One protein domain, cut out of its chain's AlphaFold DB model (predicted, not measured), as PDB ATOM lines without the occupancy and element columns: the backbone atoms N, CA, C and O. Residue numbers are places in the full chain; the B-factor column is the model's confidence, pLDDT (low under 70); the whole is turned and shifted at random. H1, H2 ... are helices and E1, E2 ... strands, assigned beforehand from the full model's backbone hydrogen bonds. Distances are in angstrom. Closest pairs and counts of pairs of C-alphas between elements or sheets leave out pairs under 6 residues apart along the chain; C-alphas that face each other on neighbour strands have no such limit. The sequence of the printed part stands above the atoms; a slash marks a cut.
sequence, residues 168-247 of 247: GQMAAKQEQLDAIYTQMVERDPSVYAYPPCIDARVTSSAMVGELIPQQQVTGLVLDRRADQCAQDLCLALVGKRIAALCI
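What this domain is: This is residues 168 to 247 of the 247 residues of an uncharacterized protein of Gammaproteobacteria bacterium (UniProt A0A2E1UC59). A small two-stranded hairpin, E1 and E2, forms the middle, with the long helix H1 passing E1 and the shorter H3 near both strands at another side. Little H2 joins the two helices in space, and the long link of residues 194 to 218 wraps round the hairpin. The printed part has 80 residues, with three named helices followed by two antiparallel strands, in the order H1, H2, H3, E1, E2; the class is mixed, helices and strands. The whole is compact, with a radius of gyration of the C-alphas of 11.4 A and spans of 34 by 29 by 18 A.

How they stand to each other: H1, residues 168 to 187, and H2, residues 189 to 193, touch only at the corner, and only just, with 3 pairs of C-alphas within 8 A; the closest are those of Val 185 and Val 191, 5.4 A apart. H2 touches H3, residues 219 to 226, the closest C-alphas being those of Val 191 and Gly 219, 4.8 A apart. H1 and H3 are apart. E1, residues 233 to 238, comes closest to H1 at the C-alphas of Leu 237 and Leu 177, 5.8 A apart. E2, residues 241 to 246, comes closest to H3 at the C-alphas of Ala 244 and Arg 225, 7.4 A apart. E1 and E2 form an antiparallel hairpin at 146 degrees, with N 236 and O 243 at 2.9 A and N 243 and O 236 at 2.8 A, within hydrogen-bond range. In H1 and H3 every O i to N i+4 pair is within that range; in H2 0 of 1 is, but 2 of 2 O i to N i+3 pairs are.

Where its parts are: H1 begins at C-alpha 168 (239.326, 232.007, 241.352) and is 28.7 A long; H2 is 8.5 A and H3 10.0 A. E1 is 15.8 A long, and E2, 16.6 A, ends at C-alpha 246 (242.475, 210.322, 229.640).

The domain as a whole: The C-alphas farthest apart, those of Gly 168 and Asp 227, are 33.8 A apart. The printed part has no cut, and the link from H2 to H3 is long. Residue 199 alone has a pLDDT under 70.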
ATOM      1  N   GLY A 168     240.724 231.611 241.550       78.12
ATOM      2  CA  GLY A 168     239.326 232.007 241.352       78.12
ATOM      3  C   GLY A 168     238.800 231.669 239.956       78.12
ATOM      4  O   GLY A 168     237.713 231.116 239.818       78.12
ATOM      5  N   GLN A 169     239.598 231.887 238.908       79.19
ATOM      6  CA  GLN A 169     239.244 231.480 237.543       79.19
ATOM      7  C   GLN A 169     239.090 229.960 237.396       79.19
ATOM      8  O   GLN A 169     238.256 229.505 236.613       79.19
ATOM      9  N   MET A 170     239.904 229.169 238.101       77.75
ATOM     10  CA  MET A 170     239.791 227.708 238.110       77.75
ATOM     11  C   MET A 170     238.544 227.253 238.870       77.75
ATOM     12  O   MET A 170     237.799 226.437 238.336       77.75
ATOM     13  N   ALA A 171     238.265 227.833 240.040       81.25
ATOM     14  CA  ALA A 171     237.058 227.551 240.815       81.25
ATOM     15  C   ALA A 171     235.784 227.873 240.018       81.25
ATOM     16  O   ALA A 171     234.907 227.024 239.897       81.25
ATOM     17  N   ALA A 172     235.726 229.038 239.365       82.00
ATOM     18  CA  ALA A 172     234.595 229.419 238.517       82.00
ATOM     19  C   ALA A 172     234.421 228.485 237.304       82.00
ATOM     20  O   ALA A 172     233.302 228.155 236.918       82.00
ATOM     21  N   LYS A 173     235.524 228.027 236.689       82.25
ATOM     22  CA  LYS A 173     235.467 227.017 235.618       82.25
ATOM     23  C   LYS A 173     234.968 225.669 236.126       82.25
ATOM     24  O   LYS A 173     234.248 225.000 235.386       82.25
ATOM     25  N   GLN A 174     235.354 225.278 237.340       83.88
ATOM     26  CA  GLN A 174     234.900 224.042 237.964       83.88
ATOM     27  C   GLN A 174     233.404 224.113 238.277       83.88
ATOM     28  O   GLN A 174     232.664 223.240 237.846       83.88
ATOM     29  N   GLU A 175     232.937 225.196 238.896       87.38
ATOM     30  CA  GLU A 175     231.511 225.424 239.161       87.38
ATOM     31  C   GLU A 175     230.686 225.409 237.864       87.38
ATOM     32  O   GLU A 175     229.642 224.757 237.774       87.38
ATOM     33  N   GLN A 176     231.185 226.068 236.813       88.00
ATOM     34  CA  GLN A 176     230.543 226.047 235.504       88.00
ATOM     35  C   GLN A 176     230.480 224.626 234.919       88.00
ATOM     36  O   GLN A 176     229.455 224.236 234.353       88.00
ATOM     37  N   LEU A 177     231.569 223.859 235.025       89.06
ATOM     38  CA  LEU A 177     231.622 222.474 234.573       89.06
ATOM     39  C   LEU A 177     230.655 221.593 235.366       89.06
ATOM     40  O   LEU A 177     229.938 220.818 234.743       89.06
ATOM     41  N   ASP A 178     230.570 221.750 236.684       89.81
ATOM     42  CA  ASP A 178     229.676 220.976 237.549       89.81
ATOM     43  C   ASP A 178     228.199 221.250 237.221       89.81
ATOM     44  O   ASP A 178     227.388 220.324 237.112       89.81
ATOM     45  N   ALA A 179     227.845 222.514 236.963       90.19
ATOM     46  CA  ALA A 179     226.501 222.894 236.531       90.19
ATOM     47  C   ALA A 179     226.137 222.289 235.164       90.19
ATOM     48  O   ALA A 179     225.049 221.736 234.987       90.19
ATOM     49  N   ILE A 180     227.054 222.349 234.190       91.50
ATOM     50  CA  ILE A 180     226.852 221.734 232.870       91.50
ATOM     51  C   ILE A 180     226.793 220.209 232.992       91.50
ATOM     52  O   ILE A 180     225.962 219.576 232.348       91.50
ATOM     53  N   TYR A 181     227.651 219.613 233.816       91.81
ATOM     54  CA  TYR A 181     227.692 218.176 234.052       91.81
ATOM     55  C   TYR A 181     226.381 217.668 234.636       91.81
ATOM     56  O   TYR A 181     225.825 216.705 234.115       91.81
ATOM     57  N   THR A 182     225.830 218.376 235.621       91.69
ATOM     58  CA  THR A 182     224.511 218.073 236.187       91.69
ATOM     59  C   THR A 182     223.442 218.041 235.092       91.69
ATOM     60  O   THR A 182     222.731 217.049 234.962       91.69
ATOM     61  N   GLN A 183     223.406 219.045 234.208       91.94
ATOM     62  CA  GLN A 183     222.470 219.069 233.074       91.94
ATOM     63  C   GLN A 183     222.702 217.925 232.070       91.94
ATOM     64  O   GLN A 183     221.757 217.423 231.459       91.94
ATOM     65  N   MET A 184     223.958 217.516 231.848       93.88
ATOM     66  CA  MET A 184     224.278 216.386 230.969       93.88
ATOM     67  C   MET A 184     223.807 215.059 231.567       93.88
ATOM     68  O   MET A 184     223.210 214.270 230.840       93.88
ATOM     69  N   VAL A 185     224.027 214.845 232.866       93.50
ATOM     70  CA  VAL A 185     223.579 213.653 233.605       93.50
ATOM     71  C   VAL A 185     222.055 213.581 233.666       93.50
ATOM     72  O   VAL A 185     221.486 212.515 233.458       93.50
ATOM     73  N   GLU A 186     221.373 214.704 233.890       92.19
ATOM     74  CA  GLU A 186     219.905 214.755 233.866       92.19
ATOM     75  C   GLU A 186     219.333 214.370 232.495       92.19
ATOM     76  O   GLU A 186     218.297 213.710 232.412       92.19
ATOM     77  N   ARG A 187     220.011 214.761 231.408       95.25
ATOM     78  CA  ARG A 187     219.611 214.409 230.039       95.25
ATOM     79  C   ARG A 187     219.919 212.951 229.695       95.25
ATOM     80  O   ARG A 187     219.121 212.312 229.014       95.25
ATOM     81  N   ASP A 188     221.085 212.456 230.094       95.62
ATOM     82  CA  ASP A 188     221.539 211.087 229.859       95.62
ATOM     83  C   ASP A 188     222.279 210.559 231.103       95.62
ATOM     84  O   ASP A 188     223.476 210.818 231.267       95.62
ATOM     85  N   PRO A 189     221.598 209.788 231.974       94.88
ATOM     86  CA  PRO A 189     222.172 209.309 233.231       94.88
ATOM     87  C   PRO A 189     223.431 208.450 233.079       94.88
ATOM     88  O   PRO A 189     224.214 208.350 234.020       94.88
ATOM     89  N   SER A 190     223.662 207.847 231.905       93.56
ATOM     90  CA  SER A 190     224.874 207.057 231.648       93.56
ATOM     91  C   SER A 190     226.155 207.902 231.653       93.56
ATOM     92  O   SER A 190     227.234 207.381 231.925       93.56
ATOM     93  N   VAL A 191     226.040 209.224 231.463       94.06
ATOM     94  CA  VAL A 191     227.154 210.176 231.595       94.06
ATOM     95  C   VAL A 191     227.740 210.176 233.012       94.06
ATOM     96  O   VAL A 191     228.915 210.498 233.168       94.06
ATOM     97  N   TYR A 192     226.976 209.753 234.030       92.62
ATOM     98  CA  TYR A 192     227.432 209.727 235.424       92.62
ATOM     99  C   TYR A 192     228.685 208.862 235.657       92.62
ATOM    100  O   TYR A 192     229.404 209.070 236.631       92.62
ATOM    101  N   ALA A 193     228.968 207.914 234.757       92.38
ATOM    102  CA  ALA A 193     230.171 207.085 234.807       92.38
ATOM    103  C   ALA A 193     231.474 207.864 234.519       92.38
ATOM    104  O   ALA A 193     232.555 207.333 234.760       92.38
ATOM    105  N   TYR A 194     231.384 209.106 234.023       93.62
ATOM    106  CA  TYR A 194     232.517 209.912 233.562       93.62
ATOM    107  C   TYR A 194     232.589 211.243 234.315       93.62
ATOM    108  O   TYR A 194     232.001 212.235 233.873       93.62
ATOM    109  N   PRO A 195     233.297 211.301 235.452       91.25
ATOM    110  CA  PRO A 195     233.277 212.473 236.313       91.25
ATOM    111  C   PRO A 195     233.954 213.695 235.662       91.25
ATOM    112  O   PRO A 195     234.815 213.554 234.786       91.25
ATOM    113  N   PRO A 196     233.621 214.917 236.115       91.44
ATOM    114  CA  PRO A 196     234.430 216.101 235.855       91.44
ATOM    115  C   PRO A 196     235.888 215.898 236.292       91.44
ATOM    116  O   PRO A 196     236.155 215.357 237.364       91.44
ATOM    117  N   CYS A 197     236.843 216.349 235.483       89.06
ATOM    118  CA  CYS A 197     238.251 216.341 235.856       89.06
ATOM    119  C   CYS A 197     238.531 217.389 236.944       89.06
ATOM    120  O   CYS A 197     238.138 218.542 236.786       89.06
ATOM    121  N   ILE A 198     239.297 217.028 237.977       77.81
ATOM    122  CA  ILE A 198     239.788 217.970 238.994       77.81
ATOM    123  C   ILE A 198     241.147 218.511 238.537       77.81
ATOM    124  O   ILE A 198     242.065 217.732 238.287       77.81
ATOM    125  N   ASP A 199     241.274 219.832 238.394       68.38
ATOM    126  CA  ASP A 199     242.531 220.537 238.074       68.38
ATOM    127  C   ASP A 199     243.279 220.058 236.808       68.38
ATOM    128  O   ASP A 199     244.453 220.383 236.591       68.38
ATOM    129  N   ALA A 200     242.612 219.319 235.917       71.69
ATOM    130  CA  ALA A 200     243.246 218.788 234.719       71.69
ATOM    131  C   ALA A 200     243.477 219.886 233.675       71.69
ATOM    132  O   ALA A 200     242.568 220.602 233.242       71.69
ATOM    133  N   ARG A 201     244.720 219.986 233.199       72.31
ATOM    134  CA  ARG A 201     245.050 220.865 232.080       72.31
ATOM    135  C   ARG A 201     244.640 220.194 230.774       72.31
ATOM    136  O   ARG A 201     245.236 219.198 230.372       72.31
ATOM    137  N   VAL A 202     243.684 220.793 230.065       81.69
ATOM    138  CA  VAL A 202     243.330 220.356 228.709       81.69
ATOM    139  C   VAL A 202     244.540 220.546 227.795       81.69
ATOM    140  O   VAL A 202     244.979 221.667 227.533       81.69
ATOM    141  N   THR A 203     245.087 219.433 227.318       81.31
ATOM    142  CA  THR A 203     246.193 219.383 226.360       81.31
ATOM    143  C   THR A 203     245.818 218.447 225.219       81.31
ATOM    144  O   THR A 203     245.019 217.530 225.402       81.31
ATOM    145  N   SER A 204     246.396 218.655 224.036       78.75
ATOM    146  CA  SER A 204     246.140 217.791 222.877       78.75
ATOM    147  C   SER A 204     246.574 216.340 223.098       78.75
ATOM    148  O   SER A 204     246.022 215.455 222.465       78.75
ATOM    149  N   SER A 205     247.539 216.095 223.989       82.94
ATOM    150  CA  SER A 205     248.015 214.752 224.333       82.94
ATOM    151  C   SER A 205     247.098 214.005 225.301       82.94
ATOM    152  O   SER A 205     247.064 212.784 225.253       82.94
ATOM    153  N   ALA A 206     246.387 214.717 226.181       85.06
ATOM    154  CA  ALA A 206     245.444 214.104 227.120       85.06
ATOM    155  C   ALA A 206     244.037 213.952 226.521       85.06
ATOM    156  O   ALA A 206     243.247 213.140 226.985       85.06
ATOM    157  N   MET A 207     243.700 214.755 225.510       90.81
ATOM    158  CA  MET A 207     242.363 214.784 224.926       90.81
ATOM    159  C   MET A 207     242.136 213.628 223.949       90.81
ATOM    160  O   MET A 207     242.899 213.441 223.001       90.81
ATOM    161  N   VAL A 208     241.025 212.916 224.122       91.62
ATOM    162  CA  VAL A 208     240.584 211.869 223.195       91.62
ATOM    163  C   VAL A 208     239.561 212.425 222.228       91.62
ATOM    164  O   VAL A 208     238.426 212.735 222.604       91.62
ATOM    165  N   GLY A 209     239.956 212.509 220.960       88.94
ATOM    166  CA  GLY A 209     239.118 213.029 219.886       88.94
ATOM    167  C   GLY A 209     238.847 214.533 219.999       88.94
ATOM    168  O   GLY A 209     239.495 215.261 220.744       88.94
ATOM    169  N   GLU A 210     237.880 215.019 219.225       91.69
ATOM    170  CA  GLU A 210     237.549 216.448 219.161       91.69
ATOM    171  C   GLU A 210     236.644 216.914 220.311       91.69
ATOM    172  O   GLU A 210     235.986 216.115 220.977       91.69
ATOM    173  N   LEU A 211     236.528 218.229 220.506       93.12
ATOM    174  CA  LEU A 211     235.610 218.818 221.482       93.12
ATOM    175  C   LEU A 211     234.134 218.530 221.143       93.12
ATOM    176  O   LEU A 211     233.634 218.909 220.076       93.12
ATOM    177  N   ILE A 212     233.403 217.951 222.093       94.44
ATOM    178  CA  ILE A 212     231.995 217.561 221.945       94.44
ATOM    179  C   ILE A 212     231.087 218.761 222.260       94.44
ATOM    180  O   ILE A 212     231.247 219.381 223.312       94.44
ATOM    181  N   PRO A 213     230.112 219.124 221.408       93.81
ATOM    182  CA  PRO A 213     229.052 220.051 221.808       93.81
ATOM    183  C   PRO A 213     228.309 219.524 223.037       93.81
ATOM    184  O   PRO A 213     227.947 218.353 223.067       93.81
ATOM    185  N   GLN A 214     228.021 220.377 224.022       90.19
ATOM    186  CA  GLN A 214     227.377 219.965 225.281       90.19
ATOM    187  C   GLN A 214     226.095 219.143 225.072       90.19
ATOM    188  O   GLN A 214     225.835 218.206 225.818       90.19
ATOM    189  N   GLN A 215     225.306 219.464 224.043       89.69
ATOM    190  CA  GLN A 215     224.046 218.789 223.702       89.69
ATOM    191  C   GLN A 215     224.242 217.405 223.066       89.69
ATOM    192  O   GLN A 215     223.295 216.631 222.991       89.69
ATOM    193  N   GLN A 216     225.451 217.101 222.596       94.00
ATOM    194  CA  GLN A 216     225.806 215.844 221.930       94.00
ATOM    195  C   GLN A 216     226.597 214.899 222.843       94.00
ATOM    196  O   GLN A 216     227.005 213.826 222.405       94.00
ATOM    197  N   VAL A 217     226.833 215.286 224.099       94.56
ATOM    198  CA  VAL A 217     227.454 214.408 225.095       94.56
ATOM    199  C   VAL A 217     226.431 213.363 225.536       94.56
ATOM    200  O   VAL A 217     225.375 213.711 226.062       94.56
ATOM    201  N   THR A 218     226.746 212.094 225.304       95.69
ATOM    202  CA  THR A 218     225.951 210.928 225.708       95.69
ATOM    203  C   THR A 218     226.887 209.841 226.217       95.69
ATOM    204  O   THR A 218     228.069 209.853 225.854       95.69
ATOM    205  N   GLY A 219     226.382 208.882 226.996       93.12
ATOM    206  CA  GLY A 219     227.199 207.757 227.467       93.12
ATOM    207  C   GLY A 219     227.859 207.011 226.317       93.12
ATOM    208  O   GLY A 219     229.068 206.872 226.312       93.12
ATOM    209  N   LEU A 220     227.114 206.708 225.247       94.88
ATOM    210  CA  LEU A 220     227.651 206.001 224.076       94.88
ATOM    211  C   LEU A 220     228.823 206.733 223.397       94.88
ATOM    212  O   LEU A 220     229.720 206.100 222.837       94.88
ATOM    213  N   VAL A 221     228.804 208.071 223.375       95.25
ATOM    214  CA  VAL A 221     229.925 208.859 222.836       95.25
ATOM    215  C   VAL A 221     231.134 208.767 223.762       95.25
ATOM    216  O   VAL A 221     232.258 208.709 223.266       95.25
ATOM    217  N   LEU A 222     230.911 208.758 225.076       96.12
ATOM    218  CA  LEU A 222     231.961 208.681 226.087       96.12
ATOM    219  C   LEU A 222     232.536 207.264 226.223       96.12
ATOM    220  O   LEU A 222     233.754 207.152 226.253       96.12
ATOM    221  N   ASP A 223     231.721 206.208 226.149       94.88
ATOM    222  CA  ASP A 223     232.138 204.797 226.092       94.88
ATOM    223  C   ASP A 223     233.169 204.587 224.980       94.88
ATOM    224  O   ASP A 223     234.295 204.158 225.218       94.88
ATOM    225  N   ARG A 224     232.839 205.023 223.755       93.75
ATOM    226  CA  ARG A 224     233.747 204.905 222.601       93.75
ATOM    227  C   ARG A 224     235.058 205.665 222.772       93.75
ATOM    228  O   ARG A 224     236.030 205.345 222.089       93.75
ATOM    229  N   ARG A 225     235.069 206.733 223.575       93.62
ATOM    230  CA  ARG A 225     236.291 207.486 223.890       93.62
ATOM    231  C   ARG A 225     237.068 206.814 225.013       93.62
ATOM    232  O   ARG A 225     238.287 206.766 224.930       93.62
ATOM    233  N   ALA A 226     236.379 206.269 226.009       92.50
ATOM    234  CA  ALA A 226     236.983 205.536 227.110       92.50
ATOM    235  C   ALA A 226     237.701 204.276 226.605       92.50
ATOM    236  O   ALA A 226     238.819 204.020 227.033       92.50
ATOM    237  N   ASP A 227     237.155 203.591 225.593       92.75
ATOM    238  CA  ASP A 227     237.810 202.459 224.913       92.75
ATOM    239  C   ASP A 227     239.161 202.821 224.260       92.75
ATOM    240  O   ASP A 227     239.956 201.944 223.920       92.75
ATOM    241  N   GLN A 228     239.427 204.115 224.046       89.56
ATOM    242  CA  GLN A 228     240.682 204.632 223.487       89.56
ATOM    243  C   GLN A 228     241.655 205.106 224.578       89.56
ATOM    244  O   GLN A 228     242.795 205.455 224.264       89.56
ATOM    245  N   CYS A 229     241.226 205.120 225.842       88.00
ATOM    246  CA  CYS A 229     242.066 205.436 226.984       88.00
ATOM    247  C   CYS A 229     242.676 204.161 227.573       88.00
ATOM    248  O   CYS A 229     242.001 203.162 227.791       88.00
ATOM    249  N   ALA A 230     243.969 204.217 227.895       80.75
ATOM    250  CA  ALA A 230     244.603 203.210 228.749       80.75
ATOM    251  C   ALA A 230     244.335 203.459 230.249       80.75
ATOM    252  O   ALA A 230     244.670 202.617 231.079       80.75
ATOM    253  N   GLN A 231     243.785 204.629 230.581       80.12
ATOM    254  CA  GLN A 231     243.497 205.102 231.933       80.12
ATOM    255  C   GLN A 231     242.037 205.587 232.033       80.12
ATOM    256  O   GLN A 231     241.267 205.403 231.086       80.12
ATOM    257  N   ASP A 232     241.655 206.209 233.147       87.31
ATOM    258  CA  ASP A 232     240.284 206.672 233.355       87.31
ATOM    259  C   ASP A 232     239.973 207.901 232.491       87.31
ATOM    260  O   ASP A 232     240.829 208.747 232.218       87.31
ATOM    261  N   LEU A 233     238.716 208.003 232.052       93.50
ATOM    262  CA  LEU A 233     238.225 209.139 231.280       93.50
ATOM    263  C   LEU A 233     237.480 210.113 232.192       93.50
ATOM    264  O   LEU A 233     236.535 209.732 232.880       93.50
ATOM    265  N   CYS A 234     237.849 211.390 232.130       93.06
ATOM    266  CA  CYS A 234     237.137 212.473 232.803       93.06
ATOM    267  C   CYS A 234     236.764 213.596 231.825       93.06
ATOM    268  O   CYS A 234     237.276 213.685 230.702       93.06
ATOM    269  N   LEU A 235     235.842 214.466 232.241       94.00
ATOM    270  CA  LEU A 235     235.302 215.543 231.411       94.00
ATOM    271  C   LEU A 235     235.830 216.910 231.841       94.00
ATOM    272  O   LEU A 235     235.839 217.237 233.020       94.00
ATOM    273  N   ALA A 236     236.213 217.749 230.881       91.56
ATOM    274  CA  ALA A 236     236.626 219.128 231.128       91.56
ATOM    275  C   ALA A 236     235.898 220.107 230.199       91.56
ATOM    276  O   ALA A 236     235.557 219.777 229.061       91.56
ATOM    277  N   LEU A 237     235.681 221.342 230.659       88.81
ATOM    278  CA  LEU A 237     235.032 222.387 229.867       88.81
ATOM    279  C   LEU A 237     236.051 223.201 229.056       88.81
ATOM    280  O   LEU A 237     236.999 223.768 229.601       88.81
ATOM    281  N   VAL A 238     235.811 223.334 227.749       87.06
ATOM    282  CA  VAL A 238     236.579 224.196 226.840       87.06
ATOM    283  C   VAL A 238     235.622 225.119 226.092       87.06
ATOM    284  O   VAL A 238     234.982 224.742 225.106       87.06
ATOM    285  N   GLY A 239     235.497 226.357 226.574       83.50
ATOM    286  CA  GLY A 239     234.512 227.305 226.055       83.50
ATOM    287  C   GLY A 239     233.089 226.776 226.258       83.50
ATOM    288  O   GLY A 239     232.635 226.646 227.387       83.50
ATOM    289  N   LYS A 240     232.383 226.460 225.165       84.44
ATOM    290  CA  LYS A 240     231.020 225.882 225.187       84.44
ATOM    291  C   LYS A 240     230.982 224.391 224.822       84.44
ATOM    292  O   LYS A 240     229.943 223.879 224.409       84.44
ATOM    293  N   ARG A 241     232.122 223.702 224.873       92.31
ATOM    294  CA  ARG A 241     232.261 222.298 224.458       92.31
ATOM    295  C   ARG A 241     232.963 221.489 225.541       92.31
ATOM    296  O   ARG A 241     233.693 222.048 226.353       92.31
ATOM    297  N   ILE A 242     232.743 220.183 225.531       93.44
ATOM    298  CA  ILE A 242     233.327 219.235 226.473       93.44
ATOM    299  C   ILE A 242     234.529 218.549 225.827       93.44
ATOM    300  O   ILE A 242     234.444 218.033 224.710       93.44
ATOM    301  N   ALA A 243     235.653 218.564 226.531       93.81
ATOM    302  CA  ALA A 243     236.801 217.720 226.257       93.81
ATOM    303  C   ALA A 243     236.680 216.443 227.092       93.81
ATOM    304  O   ALA A 243     236.375 216.512 228.280       93.81
ATOM    305  N   ALA A 244     236.941 215.298 226.471       94.38
ATOM    306  CA  ALA A 244     237.143 214.040 227.172       94.38
ATOM    307  C   ALA A 244     238.650 213.811 227.298       94.38
ATOM    308  O   ALA A 244     239.348 213.843 226.279       94.38
ATOM    309  N   LEU A 245     239.146 213.654 228.522       93.06
ATOM    310  CA  LEU A 245     240.569 213.526 228.820       93.06
ATOM    311  C   LEU A 245     240.854 212.136 229.396       93.06
ATOM    312  O   LEU A 245     240.129 211.717 230.293       93.06
ATOM    313  N   CYS A 246     241.902 211.461 228.918       90.31
ATOM    314  CA  CYS A 246     242.475 210.322 229.640       90.31
ATOM    315  C   CYS A 246     243.421 210.853 230.720       90.31
ATOM    316  O   CYS A 246     244.295 211.672 230.401       90.31
ATOM    317  N   ILE A 247     243.263 210.387 231.959       82.31
ATOM    318  CA  ILE A 247     244.101 210.768 233.106       82.31
ATOM    319  C   ILE A 247     244.602 209.563 233.891       82.31
ATOM    320  O   ILE A 247     243.855 208.569 234.000       82.31
TER     321      ILE A 247